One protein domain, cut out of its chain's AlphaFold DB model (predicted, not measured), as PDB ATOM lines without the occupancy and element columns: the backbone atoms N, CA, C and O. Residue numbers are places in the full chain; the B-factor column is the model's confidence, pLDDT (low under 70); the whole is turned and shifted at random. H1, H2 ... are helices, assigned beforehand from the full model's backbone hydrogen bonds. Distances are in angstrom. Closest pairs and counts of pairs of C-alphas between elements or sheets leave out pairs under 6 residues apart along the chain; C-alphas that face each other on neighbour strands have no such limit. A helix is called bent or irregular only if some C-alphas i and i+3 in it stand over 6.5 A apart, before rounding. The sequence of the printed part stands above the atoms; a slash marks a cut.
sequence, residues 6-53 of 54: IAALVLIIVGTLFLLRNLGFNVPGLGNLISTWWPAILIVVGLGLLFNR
ATOM      1  N   ILE A   6     383.249 310.611 407.392       88.38
ATOM      2  CA  ILE A   6     383.698 311.643 408.328       88.38
ATOM      3  C   ILE A   6     385.215 311.852 408.230       88.38
ATOM      4  O   ILE A   6     385.669 312.983 408.102       88.38
ATOM      5  N   ALA A   7     386.009 310.778 408.232       88.06
ATOM      6  CA  ALA A   7     387.462 310.877 408.112       88.06
ATOM      7  C   ALA A   7     387.891 311.425 406.743       88.06
ATOM      8  O   ALA A   7     388.800 312.248 406.674       88.06
ATOM      9  N   ALA A   8     387.211 311.018 405.664       92.25
ATOM     10  CA  ALA A   8     387.472 311.541 404.325       92.25
ATOM     11  C   ALA A   8     387.177 313.050 404.234       92.25
ATOM     12  O   ALA A   8     388.002 313.807 403.727       92.25
ATOM     13  N   LEU A   9     386.046 313.500 404.789       93.56
ATOM     14  CA  LEU A   9     385.690 314.921 404.869       93.56
ATOM     15  C   LEU A   9     386.715 315.727 405.670       93.56
ATOM     16  O   LEU A   9     387.158 316.778 405.210       93.56
ATOM     17  N   VAL A  10     387.132 315.224 406.835       89.94
ATOM     18  CA  VAL A  10     388.168 315.871 407.657       89.94
ATOM     19  C   VAL A  10     389.470 316.012 406.866       89.94
ATOM     20  O   VAL A  10     390.059 317.092 406.856       89.94
ATOM     21  N   LEU A  11     389.894 314.962 406.157       92.50
ATOM     22  CA  LEU A  11     391.114 314.987 405.350       92.50
ATOM     23  C   LEU A  11     391.045 316.044 404.233       92.50
ATOM     24  O   LEU A  11     392.001 316.794 404.040       92.50
ATOM     25  N   ILE A  12     389.908 316.136 403.533       93.75
ATOM     26  CA  ILE A  12     389.684 317.124 402.464       93.75
ATOM     27  C   ILE A  12     389.763 318.554 403.014       93.75
ATOM     28  O   ILE A  12     390.437 319.402 402.425       93.75
ATOM     29  N   ILE A  13     389.115 318.825 404.151       91.00
ATOM     30  CA  ILE A  13     389.129 320.150 404.790       91.00
ATOM     31  C   ILE A  13     390.557 320.532 405.188       91.00
ATOM     32  O   ILE A  13     391.028 321.617 404.844       91.00
ATOM     33  N   VAL A  14     391.274 319.628 405.858       90.06
ATOM     34  CA  VAL A  14     392.657 319.864 406.300       90.06
ATOM     35  C   VAL A  14     393.585 320.104 405.105       90.06
ATOM     36  O   VAL A  14     394.353 321.067 405.112       90.06
ATOM     37  N   GLY A  15     393.485 319.286 404.054       91.44
ATOM     38  CA  GLY A  15     394.280 319.448 402.834       91.44
ATOM     39  C   GLY A  15     394.006 320.769 402.112       91.44
ATOM     40  O   GLY A  15     394.942 321.449 401.693       91.44
ATOM     41  N   THR A  16     392.739 321.182 402.035       92.50
ATOM     42  CA  THR A  16     392.347 322.451 401.401       92.50
ATOM     43  C   THR A  16     392.875 323.656 402.181       92.50
ATOM     44  O   THR A  16     393.403 324.591 401.581       92.50
ATOM     45  N   LEU A  17     392.812 323.628 403.518       89.56
ATOM     46  CA  LEU A  17     393.380 324.681 404.368       89.56
ATOM     47  C   LEU A  17     394.895 324.813 404.179       89.56
ATOM     48  O   LEU A  17     395.414 325.925 404.074       89.56
ATOM     49  N   PHE A  18     395.611 323.689 404.087       89.88
ATOM     50  CA  PHE A  18     397.039 323.715 403.780       89.88
ATOM     51  C   PHE A  18     397.321 324.278 402.388       89.88
ATOM     52  O   PHE A  18     398.234 325.092 402.244       89.88
ATOM     53  N   LEU A  19     396.548 323.892 401.373       93.19
ATOM     54  CA  LEU A  19     396.711 324.400 400.013       93.19
ATOM     55  C   LEU A  19     396.510 325.922 399.952       93.19
ATOM     56  O   LEU A  19     397.356 326.630 399.411       93.19
ATOM     57  N   LEU A  20     395.443 326.428 400.573       92.50
ATOM     58  CA  LEU A  20     395.161 327.863 400.662       92.50
ATOM     59  C   LEU A  20     396.304 328.626 401.340       92.50
ATOM     60  O   LEU A  20     396.704 329.689 400.869       92.50
ATOM     61  N   ARG A  21     396.888 328.059 402.399       86.88
ATOM     62  CA  ARG A  21     398.044 328.666 403.068       86.88
ATOM     63  C   ARG A  21     399.287 328.705 402.176       86.88
ATOM     64  O   ARG A  21     400.009 329.694 402.200       86.88
ATOM     65  N   ASN A  22     399.528 327.660 401.381       89.94
ATOM     66  CA  ASN A  22     400.633 327.634 400.414       89.94
ATOM     67  C   ASN A  22     400.432 328.639 399.268       89.94
ATOM     68  O   ASN A  22     401.403 329.195 398.769       89.94
ATOM     69  N   LEU A  23     399.182 328.922 398.897       94.25
ATOM     70  CA  LEU A  23     398.818 329.956 397.921       94.25
ATOM     71  C   LEU A  23     398.966 331.391 398.467       94.25
ATOM     72  O   LEU A  23     398.699 332.350 397.747       94.25
ATOM     73  N   GLY A  24     399.379 331.556 399.727       89.44
ATOM     74  CA  GLY A  24     399.547 332.863 400.361       89.44
ATOM     75  C   GLY A  24     398.249 333.469 400.897       89.44
ATOM     76  O   GLY A  24     398.254 334.620 401.335       89.44
ATOM     77  N   PHE A  25     397.140 332.718 400.916       87.75
ATOM     78  CA  PHE A  25     395.931 333.180 401.590       87.75
ATOM     79  C   PHE A  25     396.145 333.183 403.102       87.75
ATOM     80  O   PHE A  25     396.653 332.220 403.685       87.75
ATOM     81  N   ASN A  26     395.700 334.260 403.752       82.12
ATOM     82  CA  ASN A  26     395.706 334.380 405.206       82.12
ATOM     83  C   ASN A  26     394.559 333.555 405.811       82.12
ATOM     84  O   ASN A  26     393.551 334.091 406.269       82.12
ATOM     85  N   VAL A  27     394.685 332.231 405.744       82.12
ATOM     86  CA  VAL A  27     393.769 331.304 406.406       82.12
ATOM     87  C   VAL A  27     394.189 331.091 407.861       82.12
ATOM     88  O   VAL A  27     395.390 331.003 408.146       82.12
ATOM     89  N   PRO A  28     393.228 330.961 408.795       77.94
ATOM     90  CA  PRO A  28     393.527 330.594 410.171       77.94
ATOM     91  C   PRO A  28     394.354 329.308 410.199       77.94
ATOM     92  O   PRO A  28     393.983 328.302 409.591       77.94
ATOM     93  N   GLY A  29     395.488 329.331 410.901       78.94
ATOM     94  CA  GLY A  29     396.299 328.131 411.073       78.94
ATOM     95  C   GLY A  29     395.492 327.023 411.753       78.94
ATOM     96  O   GLY A  29     394.650 327.296 412.611       78.94
ATOM     97  N   LEU A  30     395.783 325.762 411.422       76.88
ATOM     98  CA  LEU A  30     395.164 324.601 412.079       76.88
ATOM     99  C   LEU A  30     395.276 324.668 413.608       76.88
ATOM    100  O   LEU A  30     394.339 324.290 414.301       76.88
ATOM    101  N   GLY A  31     396.376 325.219 414.131       79.81
ATOM    102  CA  GLY A  31     396.546 325.471 415.564       79.81
ATOM    103  C   GLY A  31     395.482 326.405 416.149       79.81
ATOM    104  O   GLY A  31     394.937 326.101 417.205       79.81
ATOM    105  N   ASN A  32     395.113 327.483 415.447       84.00
ATOM    106  CA  ASN A  32     394.049 328.394 415.887       84.00
ATOM    107  C   ASN A  32     392.678 327.728 415.840       84.00
ATOM    108  O   ASN A  32     391.876 327.928 416.747       84.00
ATOM    109  N   LEU A  33     392.405 326.923 414.813       82.56
ATOM    110  CA  LEU A  33     391.162 326.160 414.729       82.56
ATOM    111  C   LEU A  33     391.065 325.180 415.906       82.56
ATOM    112  O   LEU A  33     390.118 325.242 416.679       82.56
ATOM    113  N   ILE A  34     392.082 324.349 416.132       84.75
ATOM    114  CA  ILE A  34     392.085 323.399 417.256       84.75
ATOM    115  C   ILE A  34     391.982 324.137 418.603       84.75
ATOM    116  O   ILE A  34     391.190 323.744 419.457       84.75
ATOM    117  N   SER A  35     392.704 325.250 418.773       85.56
ATOM    118  CA  SER A  35     392.666 326.087 419.983       85.56
ATOM    119  C   SER A  35     391.323 326.809 420.195       85.56
ATOM    120  O   SER A  35     390.942 327.081 421.331       85.56
ATOM    121  N   THR A  36     390.558 327.062 419.133       87.94
ATOM    122  CA  THR A  36     389.209 327.646 419.233       87.94
ATOM    123  C   THR A  36     388.154 326.579 419.531       87.94
ATOM    124  O   THR A  36     387.202 326.834 420.264       87.94
ATOM    125  N   TRP A  37     388.316 325.371 418.981       86.94
ATOM    126  CA  TRP A  37     387.294 324.318 419.014       86.94
ATOM    127  C   TRP A  37     387.474 323.280 420.138       86.94
ATOM    128  O   TRP A  37     386.502 322.606 420.482       86.94
ATOM    129  N   TRP A  38     388.649 323.157 420.775       90.12
ATOM    130  CA  TRP A  38     388.834 322.243 421.922       90.12
ATOM    131  C   TRP A  38     387.849 322.458 423.093       90.12
ATOM    132  O   TRP A  38     387.421 321.449 423.663       90.12
ATOM    133  N   PRO A  39     387.398 323.686 423.446       92.19
ATOM    134  CA  PRO A  39     386.445 323.865 424.539       92.19
ATOM    135  C   PRO A  39     385.080 323.264 424.191       92.19
ATOM    136  O   PRO A  39     384.404 322.724 425.060       92.19
ATOM    137  N   ALA A  40     384.687 323.292 422.913       91.81
ATOM    138  CA  ALA A  40     383.431 322.704 422.457       91.81
ATOM    139  C   ALA A  40     383.415 321.180 422.646       91.81
ATOM    140  O   ALA A  40     382.399 320.626 423.061       91.81
ATOM    141  N   ILE A  41     384.550 320.505 422.418       90.31
ATOM    142  CA  ILE A  41     384.688 319.066 422.688       90.31
ATOM    143  C   ILE A  41     384.482 318.790 424.180       90.31
ATOM    144  O   ILE A  41     383.719 317.891 424.528       90.31
ATOM    145  N   LEU A  42     385.095 319.585 425.066       91.94
ATOM    146  CA  LEU A  42     384.908 319.444 426.514       91.94
ATOM    147  C   LEU A  42     383.458 319.673 426.949       91.94
ATOM    148  O   LEU A  42     382.967 318.938 427.803       91.94
ATOM    149  N   ILE A  43     382.758 320.636 426.346       93.12
ATOM    150  CA  ILE A  43     381.332 320.871 426.606       93.12
ATOM    151  C   ILE A  43     380.509 319.651 426.185       93.12
ATOM    152  O   ILE A  43     379.720 319.155 426.981       93.12
ATOM    153  N   VAL A  44     380.704 319.129 424.971       93.56
ATOM    154  CA  VAL A  44     379.962 317.952 424.480       93.56
ATOM    155  C   VAL A  44     380.234 316.723 425.345       93.56
ATOM    156  O   VAL A  44     379.299 316.003 425.689       93.56
ATOM    157  N   VAL A  45     381.488 316.500 425.744       92.62
ATOM    158  CA  VAL A  45     381.860 315.413 426.661       92.62
ATOM    159  C   VAL A  45     381.209 315.616 428.029       92.62
ATOM    160  O   VAL A  45     380.597 314.687 428.546       92.62
ATOM    161  N   GLY A  46     381.281 316.820 428.600       91.44
ATOM    162  CA  GLY A  46     380.659 317.150 429.884       91.44
ATOM    163  C   GLY A  46     379.141 316.967 429.868       91.44
ATOM    164  O   GLY A  46     378.588 316.347 430.774       91.44
ATOM    165  N   LEU A  47     378.466 317.419 428.806       93.81
ATOM    166  CA  LEU A  47     377.042 317.161 428.583       93.81
ATOM    167  C   LEU A  47     376.771 315.660 428.457       93.81
ATOM    168  O   LEU A  47     375.860 315.149 429.101       93.81
ATOM    169  N   GLY A  48     377.589 314.938 427.690       90.88
ATOM    170  CA  GLY A  48     377.515 313.485 427.574       90.88
ATOM    171  C   GLY A  48     377.593 312.789 428.932       90.88
ATOM    172  O   GLY A  48     376.787 311.910 429.198       90.88
ATOM    173  N   LEU A  49     378.486 313.225 429.824       90.12
ATOM    174  CA  LEU A  49     378.597 312.696 431.188       90.12
ATOM    175  C   LEU A  49     377.381 313.043 432.062       90.12
ATOM    176  O   LEU A  49     376.939 312.200 432.838       90.12
ATOM    177  N   LEU A  50     376.820 314.249 431.928       90.12
ATOM    178  CA  LEU A  50     375.616 314.661 432.664       90.12
ATOM    179  C   LEU A  50     374.366 313.885 432.232       90.12
ATOM    180  O   LEU A  50     373.533 313.552 433.075       90.12
ATOM    181  N   PHE A  51     374.228 313.606 430.935       90.88
ATOM    182  CA  PHE A  51     373.104 312.845 430.388       90.88
ATOM    183  C   PHE A  51     373.319 311.330 430.457       90.88
ATOM    184  O   PHE A  51     372.348 310.578 430.446       90.88
ATOM    185  N   ASN A  52     374.562 310.868 430.608       73.94
ATOM    186  CA  ASN A  52     374.897 309.471 430.873       73.94
ATOM    187  C   ASN A  52     374.742 309.139 432.369       73.94
ATOM    188  O   ASN A  52     375.657 308.624 433.011       73.94
ATOM    189  N   ARG A  53     373.563 309.442 432.927       64.75
ATOM    190  CA  ARG A  53     373.113 308.883 434.205       64.75
ATOM    191  C   ARG A  53     372.567 307.483 433.943       64.75
ATOM    192  O   ARG A  53     371.421 307.331 433.524       64.75
TER     193      ARG A  53
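What this domain is: This is residues 6 to 53 of the 54 residues of the protein "DUF5668 domain-containing protein" of Lysobacter solisilvae (UniProt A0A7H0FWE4). The longest helix, H2, makes one arm of an open, flat V, and the shorter H1 makes the other; the short link of residues 23 to 29 joins them at the narrow end. Residues 6 to 13 of H1 and 31 to 51 of H2 stand free. The printed part has 48 residues with two named helices, H1 then H2, and no named strand: all helix. It is extended, with a radius of gyration of the C-alphas of 14.9 A, and spans 49 by 21 by 9 A.

How they stand to each other: Look first at H2, residues 30 to 51, which has a kink of 34 degrees near residue 37 and is irregular: C-alphas 36 and 39 are 7.1 A apart. H1, residues 6 to 22, is close to it but not clearly touching; their closest C-alphas, of Val 14 and Leu 30, are 7.9 A apart. They run opposite ways at a shallow tilt of 24 degrees. Each O i to N i+4 pair is within hydrogen-bond range in H1, 16 of 18 in H2.

Where its parts are: Find C-alpha 30 at (395.164, 324.601, 412.079); H2 runs 31.0 A to C-alpha 51. H1 runs 24.6 A from C-alpha 6 at (383.698, 311.643, 408.328).

The domain as a whole: The farthest C-alphas, of Leu 23 and Arg 53, are 49.2 A apart. The printed part has no cut; residue 53 has pLDDT under 70.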